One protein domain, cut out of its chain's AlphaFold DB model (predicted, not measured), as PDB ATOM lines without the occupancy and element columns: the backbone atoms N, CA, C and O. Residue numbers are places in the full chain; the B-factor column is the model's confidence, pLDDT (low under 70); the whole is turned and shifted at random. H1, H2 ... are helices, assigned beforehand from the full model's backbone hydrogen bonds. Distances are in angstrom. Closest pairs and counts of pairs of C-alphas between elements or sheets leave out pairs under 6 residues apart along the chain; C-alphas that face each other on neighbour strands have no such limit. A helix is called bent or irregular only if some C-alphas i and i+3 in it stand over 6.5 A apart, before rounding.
ATOM      1  N   GLU A 117     527.323 734.929 425.330       76.00
ATOM      2  CA  GLU A 117     527.428 733.807 424.398       76.00
ATOM      3  C   GLU A 117     528.573 734.012 423.403       76.00
ATOM      4  O   GLU A 117     529.367 733.096 423.193       76.00
ATOM      5  N   THR A 118     528.738 735.223 422.860       83.31
ATOM      6  CA  THR A 118     529.865 735.564 421.978       83.31
ATOM      7  C   THR A 118     531.203 735.435 422.707       83.31
ATOM      8  O   THR A 118     532.147 734.876 422.153       83.31
ATOM      9  N   LEU A 119     531.292 735.895 423.961       82.69
ATOM     10  CA  LEU A 119     532.509 735.750 424.770       82.69
ATOM     11  C   LEU A 119     532.828 734.285 425.078       82.69
ATOM     12  O   LEU A 119     533.983 733.875 424.979       82.69
ATOM     13  N   ALA A 120     531.813 733.483 425.412       77.19
ATOM     14  CA  ALA A 120     531.999 732.050 425.609       77.19
ATOM     15  C   ALA A 120     532.434 731.348 424.316       77.19
ATOM     16  O   ALA A 120     533.350 730.533 424.356       77.19
ATOM     17  N   GLY A 121     531.829 731.692 423.175       75.81
ATOM     18  CA  GLY A 121     532.199 731.161 421.864       75.81
ATOM     19  C   GLY A 121     533.652 731.472 421.504       75.81
ATOM     20  O   GLY A 121     534.406 730.558 421.178       75.81
ATOM     21  N   LYS A 122     534.078 732.733 421.672       82.94
ATOM     22  CA  LYS A 122     535.481 733.152 421.492       82.94
ATOM     23  C   LYS A 122     536.425 732.416 422.442       82.94
ATOM     24  O   LYS A 122     537.495 731.983 422.025       82.94
ATOM     25  N   GLY A 123     536.023 732.232 423.701       79.25
ATOM     26  CA  GLY A 123     536.775 731.444 424.678       79.25
ATOM     27  C   GLY A 123     536.975 729.996 424.224       79.25
ATOM     28  O   GLY A 123     538.100 729.506 424.237       79.25
ATOM     29  N   VAL A 124     535.914 729.333 423.752       73.19
ATOM     30  CA  VAL A 124     535.971 727.957 423.226       73.19
ATOM     31  C   VAL A 124     536.845 727.870 421.974       73.19
ATOM     32  O   VAL A 124     537.614 726.921 421.828       73.19
ATOM     33  N   GLU A 125     536.759 728.846 421.074       77.44
ATOM     34  CA  GLU A 125     537.580 728.888 419.863       77.44
ATOM     35  C   GLU A 125     539.073 729.022 420.192       77.44
ATOM     36  O   GLU A 125     539.878 728.213 419.730       77.44
ATOM     37  N   GLN A 126     539.440 729.966 421.065       75.75
ATOM     38  CA  GLN A 126     540.822 730.131 421.531       75.75
ATOM     39  C   GLN A 126     541.324 728.897 422.281       75.75
ATOM     40  O   GLN A 126     542.472 728.487 422.121       75.75
ATOM     41  N   PHE A 127     540.446 728.256 423.053       73.12
ATOM     42  CA  PHE A 127     540.767 727.020 423.751       73.12
ATOM     43  C   PHE A 127     541.106 725.884 422.779       73.12
ATOM     44  O   PHE A 127     542.075 725.158 422.993       73.12
ATOM     45  N   ARG A 128     540.344 725.741 421.684       72.19
ATOM     46  CA  ARG A 128     540.609 724.743 420.628       72.19
ATOM     47  C   ARG A 128     541.900 725.020 419.867       72.19
ATOM     48  O   ARG A 128     542.563 724.078 419.452       72.19
ATOM     49  N   GLN A 129     542.257 726.291 419.709       76.31
ATOM     50  CA  GLN A 129     543.512 726.717 419.087       76.31
ATOM     51  C   GLN A 129     544.739 726.496 419.995       76.31
ATOM     52  O   GLN A 129     545.860 726.710 419.551       76.31
ATOM     53  N   GLY A 130     544.549 726.069 421.252       70.31
ATOM     54  CA  GLY A 130     545.633 725.898 422.229       70.31
ATOM     55  C   GLY A 130     546.074 727.202 422.906       70.31
ATOM     56  O   GLY A 130     546.997 727.194 423.717       70.31
ATOM     57  N   ASN A 131     545.393 728.317 422.630       82.31
ATOM     58  CA  ASN A 131     545.669 729.628 423.219       82.31
ATOM     59  C   ASN A 131     544.973 729.761 424.580       82.31
ATOM     60  O   ASN A 131     543.987 730.487 424.749       82.31
ATOM     61  N   TYR A 132     545.477 729.029 425.569       80.38
ATOM     62  CA  TYR A 132     544.809 728.862 426.859       80.38
ATOM     63  C   TYR A 132     544.740 730.139 427.716       80.38
ATOM     64  O   TYR A 132     543.724 730.362 428.375       80.38
ATOM     65  N   SER A 133     545.753 731.014 427.674       83.25
ATOM     66  CA  SER A 133     545.727 732.306 428.393       83.25
ATOM     67  C   SER A 133     544.643 733.249 427.839       83.25
ATOM     68  O   SER A 133     543.843 733.832 428.582       83.25
ATOM     69  N   SER A 134     544.515 733.308 426.510       84.44
ATOM     70  CA  SER A 134     543.447 734.053 425.837       84.44
ATOM     71  C   SER A 134     542.070 733.469 426.152       84.44
ATOM     72  O   SER A 134     541.145 734.213 426.484       84.44
ATOM     73  N   ALA A 135     541.928 732.138 426.108       80.19
ATOM     74  CA  ALA A 135     540.686 731.453 426.465       80.19
ATOM     75  C   ALA A 135     540.258 731.765 427.908       80.19
ATOM     76  O   ALA A 135     539.106 732.145 428.139       80.19
ATOM     77  N   PHE A 136     541.196 731.699 428.860       86.25
ATOM     78  CA  PHE A 136     540.968 732.071 430.256       86.25
ATOM     79  C   PHE A 136     540.444 733.505 430.372       86.25
ATOM     80  O   PHE A 136     539.414 733.737 431.006       86.25
ATOM     81  N   SER A 137     541.090 734.454 429.694       87.50
ATOM     82  CA  SER A 137     540.686 735.861 429.700       87.50
ATOM     83  C   SER A 137     539.270 736.079 429.154       87.50
ATOM     84  O   SER A 137     538.513 736.871 429.717       87.50
ATOM     85  N   PHE A 138     538.875 735.378 428.085       86.62
ATOM     86  CA  PHE A 138     537.520 735.476 427.526       86.62
ATOM     87  C   PHE A 138     536.456 734.903 428.464       86.62
ATOM     88  O   PHE A 138     535.436 735.557 428.702       86.62
ATOM     89  N   PHE A 139     536.700 733.730 429.059       84.75
ATOM     90  CA  PHE A 139     535.783 733.171 430.051       84.75
ATOM     91  C   PHE A 139     535.710 734.037 431.315       84.75
ATOM     92  O   PHE A 139     534.627 734.205 431.878       84.75
ATOM     93  N   TRP A 140     536.826 734.639 431.739       88.38
ATOM     94  CA  TRP A 140     536.848 735.550 432.882       88.38
ATOM     95  C   TRP A 140     536.034 736.814 432.609       88.38
ATOM     96  O   TRP A 140     535.203 737.206 433.423       88.38
ATOM     97  N   LYS A 141     536.205 737.428 431.433       88.44
ATOM     98  CA  LYS A 141     535.407 738.590 431.010       88.44
ATOM     99  C   LYS A 141     533.916 738.276 430.975       88.44
ATOM    100  O   LYS A 141     533.127 739.082 431.452       88.44
ATOM    101  N   ARG A 142     533.532 737.095 430.477       86.19
ATOM    102  CA  ARG A 142     532.138 736.638 430.523       86.19
ATOM    103  C   ARG A 142     531.617 736.561 431.958       86.19
ATOM    104  O   ARG A 142     530.490 736.974 432.209       86.19
ATOM    105  N   MET A 143     532.410 736.018 432.883       85.12
ATOM    106  CA  MET A 143     532.021 735.891 434.292       85.12
ATOM    107  C   MET A 143     531.724 737.254 434.929       85.12
ATOM    108  O   MET A 143     530.806 737.372 435.729       85.12
ATOM    109  N   LEU A 144     532.464 738.293 434.541       85.00
ATOM    110  CA  LEU A 144     532.277 739.655 435.041       85.00
ATOM    111  C   LEU A 144     531.079 740.393 434.412       85.00
ATOM    112  O   LEU A 144     530.907 741.582 434.664       85.00
ATOM    113  N   LEU A 145     530.248 739.732 433.595       82.44
ATOM    114  CA  LEU A 145     529.034 740.345 433.059       82.44
ATOM    115  C   LEU A 145     527.859 740.263 434.055       82.44
ATOM    116  O   LEU A 145     527.609 739.209 434.660       82.44
ATOM    117  N   PRO A 146     527.070 741.346 434.193       68.56
ATOM    118  CA  PRO A 146     525.921 741.376 435.090       68.56
ATOM    119  C   PRO A 146     524.854 740.353 434.683       68.56
ATOM    120  O   PRO A 146     524.680 740.019 433.510       68.56
ATOM    121  N   SER A 147     524.097 739.856 435.667       59.88
ATOM    122  CA  SER A 147     523.072 738.818 435.459       59.88
ATOM    123  C   SER A 147     521.979 739.212 434.471       59.88
ATOM    124  O   SER A 147     521.415 738.330 433.839       59.88
ATOM    125  N   SER A 148     521.741 740.512 434.283       56.28
ATOM    126  CA  SER A 148     520.815 741.052 433.283       56.28
ATOM    127  C   SER A 148     521.216 740.735 431.840       56.28
ATOM    128  O   SER A 148     520.348 740.660 430.977       56.28
ATOM    129  N   ARG A 149     522.513 740.537 431.571       57.22
ATOM    130  CA  ARG A 149     523.024 740.206 430.233       57.22
ATOM    131  C   ARG A 149     523.123 738.705 429.987       57.22
ATOM    132  O   ARG A 149     523.203 738.294 428.839       57.22
ATOM    133  N   VAL A 150     523.122 737.892 431.043       57.00
ATOM    134  CA  VAL A 150     523.258 736.436 430.950       57.00
ATOM    135  C   VAL A 150     521.873 735.822 430.777       57.00
ATOM    136  O   VAL A 150     521.149 735.611 431.751       57.00
ATOM    137  N   SER A 151     521.497 735.553 429.526       45.69
ATOM    138  CA  SER A 151     520.227 734.901 429.217       45.69
ATOM    139  C   SER A 151     520.188 733.497 429.828       45.69
ATOM    140  O   SER A 151     521.144 732.723 429.749       45.69
ATOM    141  N   GLY A 152     519.067 733.152 430.465       44.03
ATOM    142  CA  GLY A 152     518.880 731.928 431.253       44.03
ATOM    143  C   GLY A 152     518.953 730.601 430.481       44.03
ATOM    144  O   GLY A 152     518.683 729.560 431.089       44.03
ATOM    145  N   THR A 153     519.305 730.642 429.192       41.59
ATOM    146  CA  THR A 153     519.492 729.530 428.246       41.59
ATOM    147  C   THR A 153     520.948 729.048 428.132       41.59
ATOM    148  O   THR A 153     521.199 727.998 427.546       41.59
ATOM    149  N   ALA A 154     521.915 729.759 428.719       44.97
ATOM    150  CA  ALA A 154     523.337 729.617 428.389       44.97
ATOM    151  C   ALA A 154     524.068 728.346 428.887       44.97
ATOM    152  O   ALA A 154     525.264 728.209 428.644       44.97
ATOM    153  N   GLY A 155     523.392 727.411 429.561       42.91
ATOM    154  CA  GLY A 155     524.015 726.167 430.039       42.91
ATOM    155  C   GLY A 155     523.879 724.965 429.098       42.91
ATOM    156  O   GLY A 155     524.593 723.985 429.279       42.91
ATOM    157  N   GLY A 156     522.957 725.016 428.128       40.03
ATOM    158  CA  GLY A 156     522.568 723.841 427.331       40.03
ATOM    159  C   GLY A 156     523.487 723.522 426.149       40.03
ATOM    160  O   GLY A 156     523.759 722.353 425.904       40.03
ATOM    161  N   ASP A 157     524.001 724.549 425.466       46.38
ATOM    162  CA  ASP A 157     524.745 724.394 424.198       46.38
ATOM    163  C   ASP A 157     526.256 724.647 424.314       46.38
ATOM    164  O   ASP A 157     527.004 724.528 423.341       46.38
ATOM    165  N   LEU A 158     526.745 725.000 425.505       54.47
ATOM    166  CA  LEU A 158     528.170 725.216 425.722       54.47
ATOM    167  C   LEU A 158     528.877 723.870 425.877       54.47
ATOM    168  O   LEU A 158     528.840 723.242 426.934       54.47
ATOM    169  N   LEU A 159     529.535 723.445 424.796       55.44
ATOM    170  CA  LEU A 159     530.319 722.218 424.762       55.44
ATOM    171  C   LEU A 159     531.395 722.248 425.855       55.44
ATOM    172  O   LEU A 159     532.362 723.013 425.796       55.44
ATOM    173  N   VAL A 160     531.224 721.381 426.850       52.97
ATOM    174  CA  VAL A 160     532.312 720.931 427.717       52.97
ATOM    175  C   VAL A 160     533.185 720.011 426.864       52.97
ATOM    176  O   VAL A 160     532.671 719.140 426.170       52.97
ATOM    177  N   PHE A 161     534.495 720.239 426.853       43.91
ATOM    178  CA  PHE A 161     535.417 719.535 425.958       43.91
ATOM    179  C   PHE A 161     535.370 717.990 426.124       43.91
ATOM    180  O   PHE A 161     535.216 717.463 427.226       43.91
ATOM    181  N   ASP A 162     535.535 717.257 425.016       37.34
ATOM    182  CA  ASP A 162     535.457 715.779 424.938       37.34
ATOM    183  C   ASP A 162     536.743 715.050 425.380       37.34
ATOM    184  O   ASP A 162     536.794 713.825 425.436       37.34
ATOM    185  N   GLY A 163     537.806 715.794 425.690       35.50
ATOM    186  CA  GLY A 163     539.063 715.265 426.236       35.50
ATOM    187  C   GLY A 163     539.314 715.697 427.678       35.50
ATOM    188  O   GLY A 163     540.441 715.653 428.169       35.50
ATOM    189  N   VAL A 164     538.277 716.168 428.364       39.47
ATOM    190  CA  VAL A 164     538.377 716.473 429.783       39.47
ATOM    191  C   VAL A 164     538.413 715.131 430.530       39.47
ATOM    192  O   VAL A 164     537.571 714.279 430.238       39.47
ATOM    193  N   PRO A 165     539.269 714.910 431.549       38.81
ATOM    194  CA  PRO A 165     539.144 713.737 432.437       38.81
ATOM    195  C   PRO A 165     537.785 713.678 433.173       38.81
ATOM    196  O   PRO A 165     537.484 712.711 433.874       38.81
ATOM    197  N   PHE A 166     536.992 714.736 433.002       42.78
ATOM    198  CA  PHE A 166     535.651 714.997 433.495       42.78
ATOM    199  C   PHE A 166     534.554 714.659 432.466       42.78
ATOM    200  O   PHE A 166     533.376 714.743 432.797       42.78
ATOM    201  N   SER A 167     534.903 714.277 431.236       35.47
ATOM    202  CA  SER A 167     533.948 713.828 430.221       35.47
ATOM    203  C   SER A 167     533.760 712.311 430.346       35.47
ATOM    204  O   SER A 167     534.715 711.546 430.302       35.47
ATOM    205  N   TRP A 202     541.706 712.971 444.566       42.25
ATOM    206  CA  TRP A 202     541.882 713.759 443.337       42.25
ATOM    207  C   TRP A 202     540.946 714.981 443.211       42.25
ATOM    208  O   TRP A 202     541.241 715.912 442.464       42.25
ATOM    209  N   ALA A 203     539.817 714.980 443.921       50.41
ATOM    210  CA  ALA A 203     538.795 716.025 443.924       50.41
ATOM    211  C   ALA A 203     538.867 716.934 445.164       50.41
ATOM    212  O   ALA A 203     538.215 717.977 445.190       50.41
ATOM    213  N   ARG A 204     539.674 716.578 446.179       57.72
ATOM    214  CA  ARG A 204     539.835 717.359 447.425       57.72
ATOM    215  C   ARG A 204     540.288 718.789 447.195       57.72
ATOM    216  O   ARG A 204     539.827 719.695 447.875       57.72
ATOM    217  N   ASP A 205     541.129 718.993 446.198       62.50
ATOM    218  CA  ASP A 205     541.617 720.325 445.858       62.50
ATOM    219  C   ASP A 205     540.670 721.056 444.899       62.50
ATOM    220  O   ASP A 205     540.874 722.221 444.589       62.50
ATOM    221  N   LYS A 206     539.613 720.397 444.416       70.81
ATOM    222  CA  LYS A 206     538.669 720.945 443.432       70.81
ATOM    223  C   LYS A 206     537.279 721.180 444.016       70.81
ATOM    224  O   LYS A 206     536.383 721.599 443.293       70.81
ATOM    225  N   VAL A 207     537.095 720.967 445.319       72.62
ATOM    226  CA  VAL A 207     535.806 721.171 446.005       72.62
ATOM    227  C   VAL A 207     535.239 722.567 445.798       72.62
ATOM    228  O   VAL A 207     534.057 722.644 445.481       72.62
ATOM    229  N   PRO A 208     536.020 723.664 445.874       75.12
ATOM    230  CA  PRO A 208     535.445 724.987 445.647       75.12
ATOM    231  C   PRO A 208     534.877 725.142 444.227       75.12
ATOM    232  O   PRO A 208     533.835 725.764 444.045       75.12
ATOM    233  N   LEU A 209     535.512 724.520 443.225       79.19
ATOM    234  CA  LEU A 209     535.004 724.481 441.852       79.19
ATOM    235  C   LEU A 209     533.729 723.634 441.749       79.19
ATOM    236  O   LEU A 209     532.773 724.058 441.105       79.19
ATOM    237  N   MET A 210     533.699 722.459 442.382       73.31
ATOM    238  CA  MET A 210     532.511 721.597 442.386       73.31
ATOM    239  C   MET A 210     531.316 722.295 443.038       73.31
ATOM    240  O   MET A 210     530.222 722.280 442.483       73.31
ATOM    241  N   GLU A 211     531.549 722.973 444.158       73.44
ATOM    242  CA  GLU A 211     530.528 723.750 444.855       73.44
ATOM    243  C   GLU A 211     530.039 724.922 443.993       73.44
ATOM    244  O   GLU A 211     528.840 725.158 443.887       73.44
ATOM    245  N   ALA A 212     530.938 725.617 443.286       74.19
ATOM    246  CA  ALA A 212     530.548 726.683 442.364       74.19
ATOM    247  C   ALA A 212     529.609 726.172 441.254       74.19
ATOM    248  O   ALA A 212     528.607 726.816 440.939       74.19
ATOM    249  N   VAL A 213     529.916 725.001 440.685       74.31
ATOM    250  CA  VAL A 213     529.091 724.340 439.661       74.31
ATOM    251  C   VAL A 213     527.752 723.879 440.243       74.31
ATOM    252  O   VAL A 213     526.725 724.055 439.593       74.31
ATOM    253  N   ALA A 214     527.739 723.335 441.462       70.31
ATOM    254  CA  ALA A 214     526.517 722.907 442.139       70.31
ATOM    255  C   ALA A 214     525.590 724.090 442.461       70.31
ATOM    256  O   ALA A 214     524.376 723.995 442.278       70.31
ATOM    257  N   LEU A 215     526.159 725.223 442.883       66.81
ATOM    258  CA  LEU A 215     525.414 726.450 443.163       66.81
ATOM    259  C   LEU A 215     524.818 727.065 441.892       66.81
ATOM    260  O   LEU A 215     523.685 727.538 441.926       66.81
ATOM    261  N   ASN A 216     525.555 727.041 440.776       68.50
ATOM    262  CA  ASN A 216     525.115 727.594 439.493       68.50
ATOM    263  C   ASN A 216     525.307 726.593 438.341       68.50
ATOM    264  O   ASN A 216     526.193 726.786 437.500       68.50
ATOM    265  N   PRO A 217     524.437 725.574 438.210       65.69
ATOM    266  CA  PRO A 217     524.596 724.535 437.192       65.69
ATOM    267  C   PRO A 217     524.540 725.089 435.762       65.69
ATOM    268  O   PRO A 217     525.210 724.576 434.871       65.69
ATOM    269  N   LYS A 218     523.809 726.191 435.542       70.62
ATOM    270  CA  LYS A 218     523.727 726.872 434.238       70.62
ATOM    271  C   LYS A 218     525.048 727.506 433.790       70.62
ATOM    272  O   LYS A 218     525.290 727.599 432.596       70.62
ATOM    273  N   GLU A 219     525.897 727.921 434.730       69.94
ATOM    274  CA  GLU A 219     527.238 728.460 434.448       69.94
ATOM    275  C   GLU A 219     528.330 727.395 434.609       69.94
ATOM    276  O   GLU A 219     529.514 727.681 434.429       69.94
ATOM    277  N   GLY A 220     527.951 726.150 434.922       66.50
ATOM    278  CA  GLY A 220     528.893 725.080 435.230       66.50
ATOM    279  C   GLY A 220     529.903 724.840 434.109       66.50
ATOM    280  O   GLY A 220     531.101 724.750 434.368       66.50
ATOM    281  N   ALA A 221     529.447 724.837 432.852       69.44
ATOM    282  CA  ALA A 221     530.321 724.691 431.688       69.44
ATOM    283  C   ALA A 221     531.356 725.826 431.578       69.44
ATOM    284  O   ALA A 221     532.512 725.584 431.242       69.44
ATOM    285  N   VAL A 222     530.974 727.059 431.919       79.38
ATOM    286  CA  VAL A 222     531.862 728.230 431.887       79.38
ATOM    287  C   VAL A 222     532.906 728.135 432.993       79.38
ATOM    288  O   VAL A 222     534.085 728.368 432.735       79.38
ATOM    289  N   TYR A 223     532.505 727.742 434.203       81.00
ATOM    290  CA  TYR A 223     533.431 727.550 435.323       81.00
ATOM    291  C   TYR A 223     534.444 726.444 435.035       81.00
ATOM    292  O   TYR A 223     535.638 726.622 435.276       81.00
ATOM    293  N   LEU A 224     533.986 725.328 434.465       77.69
ATOM    294  CA  LEU A 224     534.852 724.221 434.069       77.69
ATOM    295  C   LEU A 224     535.815 724.633 432.954       77.69
ATOM    296  O   LEU A 224     537.015 724.393 433.072       77.69
ATOM    297  N   ASN A 225     535.327 725.297 431.904       76.56
ATOM    298  CA  ASN A 225     536.168 725.733 430.790       76.56
ATOM    299  C   ASN A 225     537.204 726.777 431.227       76.56
ATOM    300  O   ASN A 225     538.360 726.704 430.811       76.56
ATOM    301  N   LEU A 226     536.840 727.697 432.122       84.56
ATOM    302  CA  LEU A 226     537.769 728.669 432.694       84.56
ATOM    303  C   LEU A 226     538.857 727.994 433.533       84.56
ATOM    304  O   LEU A 226     540.041 728.237 433.304       84.56
ATOM    305  N   ALA A 227     538.471 727.113 434.459       82.44
ATOM    306  CA  ALA A 227     539.416 726.361 435.280       82.44
ATOM    307  C   ALA A 227     540.373 725.529 434.412       82.44
ATOM    308  O   ALA A 227     541.583 725.532 434.631       82.44
ATOM    309  N   MET A 228     539.848 724.865 433.381       74.69
ATOM    310  CA  MET A 228     540.656 724.088 432.444       74.69
ATOM    311  C   MET A 228     541.596 724.958 431.609       74.69
ATOM    312  O   MET A 228     542.727 724.547 431.366       74.69
ATOM    313  N   SER A 229     541.160 726.153 431.202       73.19
ATOM    314  CA  SER A 229     542.003 727.094 430.448       73.19
ATOM    315  C   SER A 229     543.221 727.480 431.278       73.19
ATOM    316  O   SER A 229     544.346 727.459 430.795       73.19
ATOM    317  N   TYR A 230     543.008 727.738 432.565       82.69
ATOM    318  CA  TYR A 230     544.086 728.069 433.482       82.69
ATOM    319  C   TYR A 230     545.077 726.908 433.682       82.69
ATOM    320  O   TYR A 230     546.287 727.080 433.541       82.69
ATOM    321  N   ILE A 231     544.569 725.699 433.954       75.88
ATOM    322  CA  ILE A 231     545.405 724.507 434.193       75.88
ATOM    323  C   ILE A 231     546.243 724.159 432.952       75.88
ATOM    324  O   ILE A 231     547.428 723.850 433.065       75.88
ATOM    325  N   LEU A 232     545.640 724.204 431.760       69.94
ATOM    326  CA  LEU A 232     546.330 723.865 430.513       69.94
ATOM    327  C   LEU A 232     547.298 724.958 430.050       69.94
ATOM    328  O   LEU A 232     548.336 724.622 429.484       69.94
ATOM    329  N   GLY A 233     547.012 726.234 430.329       68.69
ATOM    330  CA  GLY A 233     547.932 727.336 430.040       68.69
ATOM    331  C   GLY A 233     549.268 727.173 430.750       68.69
ATOM    332  O   GLY A 233     550.311 727.216 430.104       68.69
ATOM    333  N   ARG A 234     549.242 726.832 432.041       68.69
ATOM    334  CA  ARG A 234     550.474 726.587 432.807       68.69
ATOM    335  C   ARG A 234     551.232 725.337 432.368       68.69
ATOM    336  O   ARG A 234     552.458 725.309 432.399       68.69
ATOM    337  N   LYS A 235     550.523 724.314 431.876       59.16
ATOM    338  CA  LYS A 235     551.146 723.120 431.281       59.16
ATOM    339  C   LYS A 235     551.997 723.468 430.048       59.16
ATOM    340  O   LYS A 235     553.024 722.832 429.822       59.16
ATOM    341  N   GLY A 236     551.567 724.453 429.254       53.47
ATOM    342  CA  GLY A 236     552.295 724.942 428.075       53.47
ATOM    343  C   GLY A 236     553.580 725.706 428.412       53.47
ATOM    344  O   GLY A 236     554.501 725.727 427.604       53.47
ATOM    345  N   GLU A 237     553.676 726.256 429.622       53.28
ATOM    346  CA  GLU A 237     554.844 726.994 430.131       53.28
ATOM    347  C   GLU A 237     555.916 726.080 430.760       53.28
ATOM    348  O   GLU A 237     556.873 726.552 431.369       53.28
ATOM    349  N   GLY A 238     555.786 724.756 430.617       45.66
ATOM    350  CA  GLY A 238     556.765 723.790 431.127       45.66
ATOM    351  C   GLY A 238     556.597 723.422 432.606       45.66
ATOM    352  O   GLY A 238     557.394 722.646 433.131       45.66
ATOM    353  N   GLN A 239     555.544 723.898 433.281       48.75
ATOM    354  CA  GLN A 239     555.155 723.375 434.591       48.75
ATOM    355  C   GLN A 239     554.450 722.025 434.403       48.75
ATOM    356  O   GLN A 239     553.298 721.943 433.968       48.75
ATOM    357  N   GLY A 240     555.167 720.935 434.691       41.06
ATOM    358  CA  GLY A 240     554.614 719.583 434.668       41.06
ATOM    359  C   GLY A 240     553.375 719.467 435.562       41.06
ATOM    360  O   GLY A 240     553.322 720.050 436.644       41.06
ATOM    361  N   ILE A 241     552.367 718.707 435.121       45.09
ATOM    362  CA  ILE A 241     551.176 718.473 435.942       45.09
ATOM    363  C   ILE A 241     551.554 717.549 437.101       45.09
ATOM    364  O   ILE A 241     551.527 716.326 436.963       45.09
ATOM    365  N   VAL A 242     551.858 718.120 438.259       42.69
ATOM    366  CA  VAL A 242     551.869 717.365 439.510       42.69
ATOM    367  C   VAL A 242     550.452 717.413 440.074       42.69
ATOM    368  O   VAL A 242     550.091 718.297 440.847       42.69
ATOM    369  N   PHE A 243     549.608 716.471 439.643       41.75
ATOM    370  CA  PHE A 243     548.312 716.244 440.284       41.75
ATOM    371  C   PHE A 243     548.560 715.849 441.747       41.75
ATOM    372  O   PHE A 243     548.914 714.705 442.023       41.75
ATOM    373  N   GLY A 244     548.385 716.789 442.678       40.78
ATOM    374  CA  GLY A 244     548.497 716.531 444.117       40.78
ATOM    375  C   GLY A 244     549.434 717.459 444.886       40.78
ATOM    376  O   GLY A 244     549.384 717.440 446.114       40.78
ATOM    377  N   GLU A 245     550.235 718.300 444.221       41.56
ATOM    378  CA  GLU A 245     550.820 719.451 444.914       41.56
ATOM    379  C   GLU A 245     549.795 720.577 444.982       41.56
ATOM    380  O   GLU A 245     549.145 720.932 443.996       41.56
ATOM    381  N   ARG A 246     549.622 721.105 446.194       53.03
ATOM    382  CA  ARG A 246     548.652 722.139 446.536       53.03
ATOM    383  C   ARG A 246     549.048 723.433 445.833       53.03
ATOM    384  O   ARG A 246     549.767 724.264 446.375       53.03
ATOM    385  N   ASN A 247     548.617 723.574 444.589       68.06
ATOM    386  CA  ASN A 247     548.964 724.738 443.809       68.06
ATOM    387  C   ASN A 247     548.050 725.895 444.220       68.06
ATOM    388  O   ASN A 247     546.861 725.916 443.891       68.06
ATOM    389  N   GLU A 248     548.606 726.818 445.002       72.25
ATOM    390  CA  GLU A 248     547.870 727.938 445.588       72.25
ATOM    391  C   GLU A 248     547.180 728.789 444.510       72.25
ATOM    392  O   GLU A 248     546.051 729.229 444.709       72.25
ATOM    393  N   GLU A 249     547.768 728.934 443.321       76.88
ATOM    394  CA  GLU A 249     547.144 729.711 442.248       76.88
ATOM    395  C   GLU A 249     545.924 728.998 441.632       76.88
ATOM    396  O   GLU A 249     544.919 729.641 441.330       76.88
ATOM    397  N   GLU A 250     545.928 727.660 441.526       78.75
ATOM    398  CA  GLU A 250     544.709 726.931 441.130       78.75
ATOM    399  C   GLU A 250     543.619 727.079 442.183       78.75
ATOM    400  O   GLU A 250     542.451 727.287 441.850       78.75
ATOM    401  N   GLN A 251     544.004 727.015 443.461       77.44
ATOM    402  CA  GLN A 251     543.081 727.273 444.561       77.44
ATOM    403  C   GLN A 251     542.491 728.677 444.450       77.44
ATOM    404  O   GLN A 251     541.289 728.848 444.649       77.44
ATOM    405  N   ALA A 252     543.293 729.678 444.083       79.88
ATOM    406  CA  ALA A 252     542.809 731.033 443.862       79.88
ATOM    407  C   ALA A 252     541.751 731.095 442.750       79.88
ATOM    408  O   ALA A 252     540.718 731.746 442.933       79.88
ATOM    409  N   VAL A 253     541.945 730.371 441.641       85.94
ATOM    410  CA  VAL A 253     540.932 730.258 440.579       85.94
ATOM    411  C   VAL A 253     539.654 729.610 441.112       85.94
ATOM    412  O   VAL A 253     538.570 730.167 440.936       85.94
ATOM    413  N   TYR A 254     539.748 728.481 441.817       84.81
ATOM    414  CA  TYR A 254     538.564 727.781 442.326       84.81
ATOM    415  C   TYR A 254     537.790 728.613 443.361       84.81
ATOM    416  O   TYR A 254     536.562 728.679 443.300       84.81
ATOM    417  N   TYR A 255     538.484 729.303 444.272       81.50
ATOM    418  CA  TYR A 255     537.846 730.208 445.233       81.50
ATOM    419  C   TYR A 255     537.209 731.425 444.557       81.50
ATOM    420  O   TYR A 255     536.155 731.877 444.999       81.50
ATOM    421  N   SER A 256     537.786 731.922 443.463       88.62
ATOM    422  CA  SER A 256     537.190 733.015 442.682       88.62
ATOM    423  C   SER A 256     535.885 732.589 442.009       88.62
ATOM    424  O   SER A 256     534.899 733.321 442.045       88.62
ATOM    425  N   LEU A 257     535.849 731.379 441.448       89.31
ATOM    426  CA  LEU A 257     534.640 730.819 440.842       89.31
ATOM    427  C   LEU A 257     533.542 730.597 441.880       89.31
ATOM    428  O   LEU A 257     532.383 730.937 441.644       89.31
ATOM    429  N   LEU A 258     533.913 730.103 443.059       84.44
ATOM    430  CA  LEU A 258     532.985 729.942 444.166       84.44
ATOM    431  C   LEU A 258     532.459 731.284 444.684       84.44
ATOM    432  O   LEU A 258     531.260 731.428 444.921       84.44
ATOM    433  N   ALA A 259     533.328 732.286 444.821       84.38
ATOM    434  CA  ALA A 259     532.924 733.639 445.177       84.38
ATOM    435  C   ALA A 259     531.909 734.207 444.182       84.38
ATOM    436  O   ALA A 259     530.870 734.729 444.584       84.38
ATOM    437  N   HIS A 260     532.187 734.065 442.886       88.75
ATOM    438  CA  HIS A 260     531.253 734.463 441.846       88.75
ATOM    439  C   HIS A 260     529.932 733.680 441.946       88.75
ATOM    440  O   HIS A 260     528.857 734.253 441.769       88.75
ATOM    441  N   ALA A 261     529.971 732.395 442.302       82.19
ATOM    442  CA  ALA A 261     528.754 731.615 442.448       82.19
ATOM    443  C   ALA A 261     527.845 732.121 443.586       82.19
ATOM    444  O   ALA A 261     526.647 732.323 443.374       82.19
ATOM    445  N   TRP A 262     528.422 732.418 444.754       80.06
ATOM    446  CA  TRP A 262     527.707 733.024 445.889       80.06
ATOM    447  C   TRP A 262     527.185 734.426 445.588       80.06
ATOM    448  O   TRP A 262     526.075 734.776 445.990       80.06
ATOM    449  N   LEU A 263     527.953 735.204 444.824       83.88
ATOM    450  CA  LEU A 263     527.537 736.505 444.310       83.88
ATOM    451  C   LEU A 263     526.241 736.422 443.506       83.88
ATOM    452  O   LEU A 263     525.320 737.202 443.738       83.88
ATOM    453  N   ARG A 264     526.153 735.457 442.583       79.19
ATOM    454  CA  ARG A 264     524.966 735.250 441.736       79.19
ATOM    455  C   ARG A 264     523.746 734.812 442.540       79.19
ATOM    456  O   ARG A 264     522.626 735.140 442.163       79.19
ATOM    457  N   LYS A 265     523.963 734.131 443.665       75.94
ATOM    458  CA  LYS A 265     522.912 733.776 444.626       75.94
ATOM    459  C   LYS A 265     522.463 734.967 445.492       75.94
ATOM    460  O   LYS A 265     521.439 734.886 446.160       75.94
ATOM    461  N   GLY A 266     523.219 736.067 445.492       77.62
ATOM    462  CA  GLY A 266     522.961 737.259 446.307       77.62
ATOM    463  C   GLY A 266     523.546 737.200 447.723       77.62
ATOM    464  O   GLY A 266     523.434 738.174 448.467       77.62
ATOM    465  N   GLU A 267     524.220 736.109 448.099       74.94
ATOM    466  CA  GLU A 267     524.853 735.947 449.414       74.94
ATOM    467  C   GLU A 267     526.253 736.575 449.416       74.94
ATOM    468  O   GLU A 267     527.294 735.910 449.376       74.94
ATOM    469  N   ARG A 268     526.256 737.908 449.450       76.25
ATOM    470  CA  ARG A 268     527.454 738.748 449.374       76.25
ATOM    471  C   ARG A 268     528.475 738.443 450.474       76.25
ATOM    472  O   ARG A 268     529.663 738.346 450.179       76.25
ATOM    473  N   ASP A 269     528.027 738.204 451.700       72.12
ATOM    474  CA  ASP A 269     528.921 737.976 452.844       72.12
ATOM    475  C   ASP A 269     529.801 736.730 452.669       72.12
ATOM    476  O   ASP A 269     530.998 736.752 452.962       72.12
ATOM    477  N   LYS A 270     529.235 735.650 452.114       75.00
ATOM    478  CA  LYS A 270     529.988 734.422 451.818       75.00
ATOM    479  C   LYS A 270     530.960 734.628 450.665       75.00
ATOM    480  O   LYS A 270     532.099 734.178 450.731       75.00
ATOM    481  N   ALA A 271     530.541 735.344 449.628       73.56
ATOM    482  CA  ALA A 271     531.403 735.655 448.496       73.56
ATOM    483  C   ALA A 271     532.654 736.459 448.908       73.56
ATOM    484  O   ALA A 271     533.745 736.128 448.448       73.56
ATOM    485  N   VAL A 272     532.548 737.427 449.831       76.19
ATOM    486  CA  VAL A 272     533.713 738.186 450.345       76.19
ATOM    487  C   VAL A 272     534.767 737.269 450.966       76.19
ATOM    488  O   VAL A 272     535.968 737.457 450.748       76.19
ATOM    489  N   LEU A 273     534.337 736.257 451.721       76.06
ATOM    490  CA  LEU A 273     535.238 735.299 452.359       76.06
ATOM    491  C   LEU A 273     536.092 734.561 451.318       76.06
ATOM    492  O   LEU A 273     537.311 734.448 451.474       76.06
ATOM    493  N   PHE A 274     535.464 734.132 450.225       77.06
ATOM    494  CA  PHE A 274     536.133 733.416 449.142       77.06
ATOM    495  C   PHE A 274     536.984 734.331 448.251       77.06
ATOM    496  O   PHE A 274     538.075 733.926 447.853       77.06
ATOM    497  N   ILE A 275     536.578 735.585 448.016       81.00
ATOM    498  CA  ILE A 275     537.412 736.578 447.310       81.00
ATOM    499  C   ILE A 275     538.700 736.840 448.090       81.00
ATOM    500  O   ILE A 275     539.790 736.810 447.525       81.00
ATOM    501  N   ASN A 276     538.606 737.034 449.405       76.94
ATOM    502  CA  ASN A 276     539.785 737.235 450.245       76.94
ATOM    503  C   ASN A 276     540.693 736.000 450.267       76.94
ATOM    504  O   ASN A 276     541.920 736.134 450.247       76.94
ATOM    505  N   ALA A 277     540.108 734.799 450.274       77.00
ATOM    506  CA  ALA A 277     540.857 733.553 450.169       77.00
ATOM    507  C   ALA A 277     541.580 733.418 448.818       77.00
ATOM    508  O   ALA A 277     542.715 732.939 448.803       77.00
ATOM    509  N   ALA A 278     540.963 733.870 447.722       77.31
ATOM    510  CA  ALA A 278     541.571 733.906 446.396       77.31
ATOM    511  C   ALA A 278     542.697 734.948 446.306       77.31
ATOM    512  O   ALA A 278     543.793 734.626 445.862       77.31
ATOM    513  N   LYS A 279     542.485 736.170 446.811       79.00
ATOM    514  CA  LYS A 279     543.484 737.257 446.788       79.00
ATOM    515  C   LYS A 279     544.789 736.896 447.489       79.00
ATOM    516  O   LYS A 279     545.852 737.271 447.022       79.00
ATOM    517  N   ARG A 280     544.717 736.163 448.603       72.00
ATOM    518  CA  ARG A 280     545.908 735.723 449.355       72.00
ATOM    519  C   ARG A 280     546.754 734.686 448.616       72.00
ATOM    520  O   ARG A 280     547.875 734.428 449.032       72.00
ATOM    521  N   ARG A 281     546.185 734.068 447.585       76.19
ATOM    522  CA  ARG A 281     546.767 732.948 446.842       76.19
ATOM    523  C   ARG A 281     547.099 733.298 445.397       76.19
ATOM    524  O   ARG A 281     547.867 732.592 444.761       76.19
ATOM    525  N   ALA A 282     546.499 734.370 444.888       78.50
ATOM    526  CA  ALA A 282     546.736 734.874 443.552       78.50
ATOM    527  C   ALA A 282     548.002 735.736 443.498       78.50
ATOM    528  O   ALA A 282     548.268 736.559 444.374       78.50
ATOM    529  N   THR A 283     548.735 735.585 442.409       75.94
ATOM    530  CA  THR A 283     549.998 736.258 442.080       75.94
ATOM    531  C   THR A 283     549.924 736.746 440.627       75.94
ATOM    532  O   THR A 283     549.086 736.286 439.846       75.94
ATOM    533  N   GLY A 284     550.765 737.718 440.258       83.75
ATOM    534  CA  GLY A 284     550.900 738.184 438.870       83.75
ATOM    535  C   GLY A 284     549.579 738.596 438.204       83.75
ATOM    536  O   GLY A 284     548.783 739.344 438.775       83.75
ATOM    537  N   GLU A 285     549.346 738.096 436.988       83.19
ATOM    538  CA  GLU A 285     548.147 738.389 436.188       83.19
ATOM    539  C   GLU A 285     546.856 737.893 436.856       83.19
ATOM    540  O   GLU A 285     545.832 738.584 436.833       83.19
ATOM    541  N   LEU A 286     546.906 736.738 437.531       82.81
ATOM    542  CA  LEU A 286     545.752 736.174 438.228       82.81
ATOM    543  C   LEU A 286     545.265 737.100 439.349       82.81
ATOM    544  O   LEU A 286     544.059 737.253 439.537       82.81
ATOM    545  N   LEU A 287     546.171 737.781 440.057       84.00
ATOM    546  CA  LEU A 287     545.780 738.763 441.071       84.00
ATOM    547  C   LEU A 287     544.979 739.921 440.456       84.00
ATOM    548  O   LEU A 287     543.966 740.329 441.024       84.00
ATOM    549  N   GLY A 288     545.370 740.405 439.273       85.38
ATOM    550  CA  GLY A 288     544.624 741.435 438.539       85.38
ATOM    551  C   GLY A 288     543.199 740.994 438.186       85.38
ATOM    552  O   GLY A 288     542.239 741.754 438.351       85.38
ATOM    553  N   HIS A 289     543.036 739.733 437.786       88.12
ATOM    554  CA  HIS A 289     541.731 739.125 437.534       88.12
ATOM    555  C   HIS A 289     540.864 739.044 438.799       88.12
ATOM    556  O   HIS A 289     539.694 739.441 438.769       88.12
ATOM    557  N   VAL A 290     541.431 738.608 439.929       86.56
ATOM    558  CA  VAL A 290     540.714 738.527 441.214       86.56
ATOM    559  C   VAL A 290     540.306 739.913 441.725       86.56
ATOM    560  O   VAL A 290     539.181 740.088 442.193       86.56
ATOM    561  N   LEU A 291     541.167 740.923 441.590       87.06
ATOM    562  CA  LEU A 291     540.823 742.310 441.930       87.06
ATOM    563  C   LEU A 291     539.707 742.859 441.031       87.06
ATOM    564  O   LEU A 291     538.835 743.590 441.500       87.06
ATOM    565  N   SER A 292     539.683 742.465 439.755       87.44
ATOM    566  CA  SER A 292     538.585 742.817 438.846       87.44
ATOM    567  C   SER A 292     537.258 742.209 439.320       87.44
ATOM    568  O   SER A 292     536.240 742.900 439.338       87.44
ATOM    569  N   LEU A 293     537.273 740.960 439.797       86.12
ATOM    570  CA  LEU A 293     536.100 740.311 440.393       86.12
ATOM    571  C   LEU A 293     535.637 740.998 441.688       86.12
ATOM    572  O   LEU A 293     534.440 741.174 441.895       86.12
ATOM    573  N   GLU A 294     536.562 741.437 442.541       86.19
ATOM    574  CA  GLU A 294     536.243 742.231 443.736       86.19
ATOM    575  C   GLU A 294     535.633 743.596 443.374       86.19
ATOM    576  O   GLU A 294     534.683 744.051 444.009       86.19
ATOM    577  N   SER A 295     536.131 744.247 442.322       85.50
ATOM    578  CA  SER A 295     535.574 745.521 441.856       85.50
ATOM    579  C   SER A 295     534.149 745.372 441.309       85.50
ATOM    580  O   SER A 295     533.291 746.214 441.589       85.50
ATOM    581  N   PHE A 296     533.883 744.262 440.611       82.31
ATOM    582  CA  PHE A 296     532.549 743.869 440.161       82.31
ATOM    583  C   PHE A 296     531.628 743.582 441.355       82.31
ATOM    584  O   PHE A 296     530.502 744.071 441.406       82.31
ATOM    585  N   PHE A 297     532.134 742.869 442.368       76.06
ATOM    586  CA  PHE A 297     531.420 742.590 443.617       76.06
ATOM    587  C   PHE A 297     530.961 743.872 444.331       76.06
ATOM    588  O   PHE A 297     529.820 743.961 444.786       76.06
ATOM    589  N   LEU A 298     531.854 744.859 444.441       76.69
ATOM    590  CA  LEU A 298     531.627 746.103 445.183       76.69
ATOM    591  C   LEU A 298     530.709 747.097 444.457       76.69
ATOM    592  O   LEU A 298     530.452 748.175 444.992       76.69
ATOM    593  N   GLY A 299     530.212 746.766 443.261       64.25
ATOM    594  CA  GLY A 299     529.275 747.626 442.543       64.25
ATOM    595  C   GLY A 299     529.880 748.976 442.172       64.25
ATOM    596  O   GLY A 299     529.167 749.970 442.116       64.25
TER     597      GLY A 299
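What this domain is: This is residues 117 to 167 and 202 to 299 of the 305 residues of an uncharacterized protein of bioreactor metagenome (UniProt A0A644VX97). Six nearly aligned helices make an up-and-down bundle, each running against the one before it in the chain: H4 and H5 in the middle, the hairpin H1 and H2 on H4's side, H6 and H7 on H5's side. The short H3 packs on H4 and H5, and residues 144 to 167 are a long stretch with no named element. The printed part has 149 residues, seven named helices, H1 to H7, and no named strand; it is all helix and compact, with a radius of gyration of the C-alphas of 14.2 A and spans of 38 by 34 by 26 A.

Where its parts are: Find C-alpha 117 at (527.428, 733.807, 424.398), where H1 begins and runs to 128; H2 is residues 132 to 143. After the cut come H3, residues 207 to 215, and H4, residues 217 to 236, 29.2 A long and irregular, with C-alphas 218 and 221 7.4 A apart. H5, residues 248 to 265, measures 25.6 A; H6 is 268 to 279, and H7, 284 to 297, ends at (531.420, 742.590, 443.617).

How they stand to each other: Look first at the hairpin H4 and H5, which touch through residues 223 to 231 and 250 to 257 alone, closest at the C-alphas of Tyr 223 and Leu 257, 6.5 A. H2 touches H4, closest at C-alphas 132 and 233, 4.7 A; H1 touches H2 at C-alphas 123 and 135, 4.3 A. H3 touches H5 at C-alphas 212 and 258, 4.5 A. H6 touches H5 at C-alphas 252 and 278, 4.0 A, and H7 touches H5 at C-alphas 256 and 290, 6.7 A. Every O i to N i+4 pair is within hydrogen-bond range in H1, H2, H3 and H5; H4 has 14 of 16, H6 7 of 8, H7 9 of 10.

The domain as a whole: The C-alphas farthest apart, of Ser 148 and Gly 240, are 40.1 A apart. Residues 168 to 201 are not printed, and C-alphas 167 and 202 are 15.3 A apart. The link H4 to H5 is long. The pLDDT is under 70, low confidence, in 49 of the printed residues, among them residues 146 to 167 and 232 to 247.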